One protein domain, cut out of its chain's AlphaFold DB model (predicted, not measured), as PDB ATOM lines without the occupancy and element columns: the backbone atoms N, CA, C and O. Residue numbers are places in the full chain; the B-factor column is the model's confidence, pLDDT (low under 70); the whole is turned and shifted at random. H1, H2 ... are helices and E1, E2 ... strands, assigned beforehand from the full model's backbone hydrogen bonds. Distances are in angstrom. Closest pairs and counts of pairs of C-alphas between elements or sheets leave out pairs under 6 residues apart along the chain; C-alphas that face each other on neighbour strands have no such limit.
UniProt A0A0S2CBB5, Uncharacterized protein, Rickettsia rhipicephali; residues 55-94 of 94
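AT A GLANCE: This is residues 55 to 94 of the 94 residues of an uncharacterized protein of Rickettsia rhipicephali (UniProt A0A0S2CBB5). With little regular structure, this is an open V of thin chain: a small hairpin of E1 and E2 at one end, a short helix H1 at the other, joined by a long strand-free stretch that turns near Asp 71. The 40 printed residues run E1, E2, H1, with an antiparallel sheet E1 - E2; the class is mixed, with 15 residues in named elements. The whole is extended, radius of gyration of the C-alphas 14.2 A, and flat, spanning 39 by 28 by 13 A.

HOW THE PARTS SIT: Look first at E1, residues 55 to 57, and E2, residues 63 to 66, an antiparallel hairpin at 158 degrees with a tight link. There N 56 and O 65 are within hydrogen-bond range at 2.9 A. H1, residues 85 to 92, is apart from E1, and its O i to N i+4 pairs are each within range.

IN THESE COORDINATES: Find C-alpha 55 at (-14.211, 27.615, 45.372), where E1 begins its 6.5 A. E2 covers 7.9 A. H1 runs 10.6 A to C-alpha 92 at (-26.911, 43.458, 24.938).

THE WHOLE: The farthest C-alphas, Arg 59 and Ile 94, are 41.1 A apart. The printed part has no cut. Residues 67 to 84 form the long link; 81 to 87 and 89 to 94 stand free. Residue 94 is under pLDDT 70.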
ATOM      1  N   ARG A  55     -13.396  27.228  44.215       96.50
ATOM      2  CA  ARG A  55     -14.211  27.615  45.372       96.50
ATOM      3  C   ARG A  55     -14.103  26.535  46.442       96.50
ATOM      4  O   ARG A  55     -14.300  25.361  46.140       96.50
ATOM      5  N   VAL A  56     -13.773  26.935  47.664       96.56
ATOM      6  CA  VAL A  56     -13.702  26.058  48.838       96.56
ATOM      7  C   VAL A  56     -14.897  26.365  49.724       96.56
ATOM      8  O   VAL A  56     -15.095  27.520  50.110       96.56
ATOM      9  N   PHE A  57     -15.673  25.332  50.032       97.44
ATOM     10  CA  PHE A  57     -16.870  25.417  50.861       97.44
ATOM     11  C   PHE A  57     -16.658  24.666  52.174       97.44
ATOM     12  O   PHE A  57     -15.861  23.723  52.231       97.44
ATOM     13  N   ASP A  58     -17.356  25.092  53.218       97.06
ATOM     14  CA  ASP A  58     -17.409  24.372  54.484       97.06
ATOM     15  C   ASP A  58     -18.355  23.151  54.403       97.06
ATOM     16  O   ASP A  58     -18.860  22.784  53.338       97.06
ATOM     17  N   ARG A  59     -18.609  22.499  55.546       96.81
ATOM     18  CA  ARG A  59     -19.515  21.337  55.631       96.81
ATOM     19  C   ARG A  59     -20.992  21.685  55.414       96.81
ATOM     20  O   ARG A  59     -21.766  20.786  55.101       96.81
ATOM     21  N   ASN A  60     -21.371  22.945  55.593       97.62
ATOM     22  CA  ASN A  60     -22.733  23.446  55.425       97.62
ATOM     23  C   ASN A  60     -22.973  23.999  54.007       97.62
ATOM     24  O   ASN A  60     -24.099  24.356  53.672       97.62
ATOM     25  N   GLY A  61     -21.932  24.054  53.168       95.94
ATOM     26  CA  GLY A  61     -21.986  24.639  51.830       95.94
ATOM     27  C   GLY A  61     -21.729  26.149  51.805       95.94
ATOM     28  O   GLY A  61     -21.914  26.776  50.762       95.94
ATOM     29  N   GLU A  62     -21.282  26.744  52.911       97.44
ATOM     30  CA  GLU A  62     -20.902  28.150  52.974       97.44
ATOM     31  C   GLU A  62     -19.531  28.371  52.332       97.44
ATOM     32  O   GLU A  62     -18.586  27.598  52.508       97.44
ATOM     33  N   LEU A  63     -19.413  29.442  51.546       96.75
ATOM     34  CA  LEU A  63     -18.183  29.760  50.833       96.75
ATOM     35  C   LEU A  63     -17.116  30.270  51.812       96.75
ATOM     36  O   LEU A  63     -17.244  31.357  52.364       96.75
ATOM     37  N   MET A  64     -16.019  29.526  51.958       97.38
ATOM     38  CA  MET A  64     -14.902  29.906  52.830       97.38
ATOM     39  C   MET A  64     -13.808  30.675  52.090       97.38
ATOM     40  O   MET A  64     -13.186  31.579  52.648       97.38
ATOM     41  N   ARG A  65     -13.499  30.273  50.851       96.88
ATOM     42  CA  ARG A  65     -12.381  30.842  50.083       96.88
ATOM     43  C   ARG A  65     -12.588  30.702  48.578       96.88
ATOM     44  O   ARG A  65     -13.079  29.681  48.099       96.88
ATOM     45  N   ILE A  66     -12.111  31.699  47.838       97.44
ATOM     46  CA  ILE A  66     -11.912  31.638  46.386       97.44
ATOM     47  C   ILE A  66     -10.411  31.745  46.102       97.44
ATOM     48  O   ILE A  66      -9.761  32.678  46.570       97.44
ATOM     49  N   LEU A  67      -9.860  30.793  45.350       97.19
ATOM     50  CA  LEU A  67      -8.476  30.841  44.874       97.19
ATOM     51  C   LEU A  67      -8.403  31.545  43.516       97.19
ATOM     52  O   LEU A  67      -9.368  31.553  42.747       97.19
ATOM     53  N   LEU A  68      -7.243  32.114  43.203       97.56
ATOM     54  CA  LEU A  68      -6.994  32.662  41.875       97.56
ATOM     55  C   LEU A  68      -6.945  31.545  40.826       97.56
ATOM     56  O   LEU A  68      -6.596  30.397  41.109       97.56
ATOM     57  N   SER A  69      -7.344  31.897  39.608       96.75
ATOM     58  CA  SER A  69      -7.112  31.073  38.422       96.75
ATOM     59  C   SER A  69      -5.625  31.095  38.025       96.75
ATOM     60  O   SER A  69      -4.838  31.813  38.635       96.75
ATOM     61  N   LYS A  70      -5.207  30.283  37.041       95.81
ATOM     62  CA  LYS A  70      -3.776  30.077  36.720       95.81
ATOM     63  C   LYS A  70      -3.046  31.348  36.275       95.81
ATOM     64  O   LYS A  70      -1.828  31.396  36.341       95.81
ATOM     65  N   ASP A  71      -3.786  32.328  35.780       95.62
ATOM     66  CA  ASP A  71      -3.315  33.643  35.346       95.62
ATOM     67  C   ASP A  71      -3.659  34.743  36.367       95.62
ATOM     68  O   ASP A  71      -3.877  35.894  35.991       95.62
ATOM     69  N   ASP A  72      -3.762  34.380  37.649       96.94
ATOM     70  CA  ASP A  72      -3.935  35.284  38.789       96.94
ATOM     71  C   ASP A  72      -5.213  36.141  38.768       96.94
ATOM     72  O   ASP A  72      -5.273  37.222  39.355       96.94
ATOM     73  N   LYS A  73      -6.287  35.654  38.128       96.12
ATOM     74  CA  LYS A  73      -7.593  36.344  38.106       96.12
ATOM     75  C   LYS A  73      -8.662  35.616  38.903       96.12
ATOM     76  O   LYS A  73      -8.640  34.389  39.022       96.12
ATOM     77  N   TYR A  74      -9.665  36.360  39.358       96.50
ATOM     78  CA  TYR A  74     -10.912  35.785  39.858       96.50
ATOM     79  C   TYR A  74     -11.846  35.448  38.689       96.50
ATOM     80  O   TYR A  74     -12.270  36.339  37.955       96.50
ATOM     81  N   ARG A  75     -12.172  34.161  38.510       94.88
ATOM     82  CA  ARG A  75     -13.140  33.690  37.504       94.88
ATOM     83  C   ARG A  75     -13.997  32.562  38.052       94.88
ATOM     84  O   ARG A  75     -13.517  31.446  38.208       94.88
ATOM     85  N   ILE A  76     -15.278  32.817  38.288       94.94
ATOM     86  CA  ILE A  76     -16.234  31.765  38.645       94.94
ATOM     87  C   ILE A  76     -16.898  31.283  37.360       94.94
ATOM     88  O   ILE A  76     -17.406  32.088  36.584       94.94
ATOM     89  N   PHE A  77     -16.862  29.974  37.115       93.31
ATOM     90  CA  PHE A  77     -17.610  29.401  36.004       93.31
ATOM     91  C   PHE A  77     -19.108  29.494  36.301       93.31
ATOM     92  O   PHE A  77     -19.577  28.949  37.302       93.31
ATOM     93  N   THR A  78     -19.839  30.157  35.408       93.12
ATOM     94  CA  THR A  78     -21.294  30.279  35.461       93.12
ATOM     95  C   THR A  78     -21.855  29.897  34.092       93.12
ATOM     96  O   THR A  78     -21.634  30.619  33.117       93.12
ATOM     97  N   PRO A  79     -22.543  28.750  33.975       92.06
ATOM     98  CA  PRO A  79     -23.258  28.370  32.763       92.06
ATOM     99  C   PRO A  79     -24.250  29.453  32.333       92.06
ATOM    100  O   PRO A  79     -24.948  30.007  33.173       92.06
ATOM    101  N   ILE A  80     -24.392  29.691  31.024       91.38
ATOM    102  CA  ILE A  80     -25.303  30.725  30.493       91.38
ATOM    103  C   ILE A  80     -26.747  30.572  31.001       91.38
ATOM    104  O   ILE A  80     -27.410  31.558  31.287       91.38
ATOM    105  N   ARG A  81     -27.202  29.326  31.192       93.94
ATOM    106  CA  ARG A  81     -28.532  28.979  31.726       93.94
ATOM    107  C   ARG A  81     -28.757  29.399  33.189       93.94
ATOM    108  O   ARG A  81     -29.891  29.394  33.643       93.94
ATOM    109  N   GLU A  82     -27.685  29.678  33.929       96.06
ATOM    110  CA  GLU A  82     -27.715  30.133  35.327       96.06
ATOM    111  C   GLU A  82     -27.589  31.666  35.423       96.06
ATOM    112  O   GLU A  82     -27.735  32.224  36.509       96.06
ATOM    113  N   ILE A  83     -27.341  32.359  34.303       95.50
ATOM    114  CA  ILE A  83     -27.287  33.823  34.248       95.50
ATOM    115  C   ILE A  83     -28.717  34.367  34.090       95.50
ATOM    116  O   ILE A  83     -29.434  33.925  33.189       95.50
ATOM    117  N   PRO A  84     -29.155  35.333  34.920       96.12
ATOM    118  CA  PRO A  84     -30.480  35.933  34.788       96.12
ATOM    119  C   PRO A  84     -30.688  36.583  33.415       96.12
ATOM    120  O   PRO A  84     -29.825  37.322  32.942       96.12
ATOM    121  N   ALA A  85     -31.860  36.375  32.806       94.81
ATOM    122  CA  ALA A  85     -32.192  36.958  31.501       94.81
ATOM    123  C   ALA A  85     -32.063  38.490  31.495       94.81
ATOM    124  O   ALA A  85     -31.471  39.046  30.577       94.81
ATOM    125  N   SER A  86     -32.492  39.154  32.573       95.56
ATOM    126  CA  SER A  86     -32.359  40.608  32.735       95.56
ATOM    127  C   SER A  86     -30.908  41.095  32.690       95.56
ATOM    128  O   SER A  86     -30.639  42.188  32.201       95.56
ATOM    129  N   PHE A  87     -29.955  40.288  33.167       95.12
ATOM    130  CA  PHE A  87     -28.534  40.609  33.071       95.12
ATOM    131  C   PHE A  87     -28.042  40.498  31.624       95.12
ATOM    132  O   PHE A  87     -27.312  41.368  31.155       95.12
ATOM    133  N   ILE A  88     -28.459  39.450  30.906       94.56
ATOM    134  CA  ILE A  88     -28.115  39.257  29.490       94.56
ATOM    135  C   ILE A  88     -28.671  40.415  28.655       94.56
ATOM    136  O   ILE A  88     -27.938  41.014  27.873       94.56
ATOM    137  N   GLU A  89     -29.941  40.760  28.859       95.50
ATOM    138  CA  GLU A  89     -30.604  41.886  28.196       95.50
ATOM    139  C   GLU A  89     -29.872  43.203  28.469       95.50
ATOM    140  O   GLU A  89     -29.567  43.933  27.531       95.50
ATOM    141  N   ALA A  90     -29.509  43.475  29.726       95.19
ATOM    142  CA  ALA A  90     -28.788  44.690  30.093       95.19
ATOM    143  C   ALA A  90     -27.423  44.815  29.394       95.19
ATOM    144  O   ALA A  90     -27.037  45.916  29.018       95.19
ATOM    145  N   VAL A  91     -26.702  43.707  29.197       94.81
ATOM    146  CA  VAL A  91     -25.412  43.706  28.485       94.81
ATOM    147  C   VAL A  91     -25.590  43.909  26.979       94.81
ATOM    148  O   VAL A  91     -24.746  44.541  26.353       94.81
ATOM    149  N   LEU A  92     -26.666  43.384  26.385       94.81
ATOM    150  CA  LEU A  92     -26.911  43.458  24.938       94.81
ATOM    151  C   LEU A  92     -27.426  44.820  24.453       94.81
ATOM    152  O   LEU A  92     -27.369  45.081  23.256       94.81
ATOM    153  N   ILE A  93     -27.960  45.652  25.349       91.62
ATOM    154  CA  ILE A  93     -28.535  46.970  25.015       91.62
ATOM    155  C   ILE A  93     -27.486  48.103  25.140       91.62
ATOM    156  O   ILE A  93     -27.797  49.257  24.847       91.62
ATOM    157  N   ILE A  94     -26.250  47.786  25.550       65.94
ATOM    158  CA  ILE A  94     -25.097  48.714  25.545       65.94
ATOM    159  C   ILE A  94     -24.681  49.032  24.108       65.94
ATOM    160  O   ILE A  94     -24.441  50.230  23.834       65.94
TER     161      ILE A  94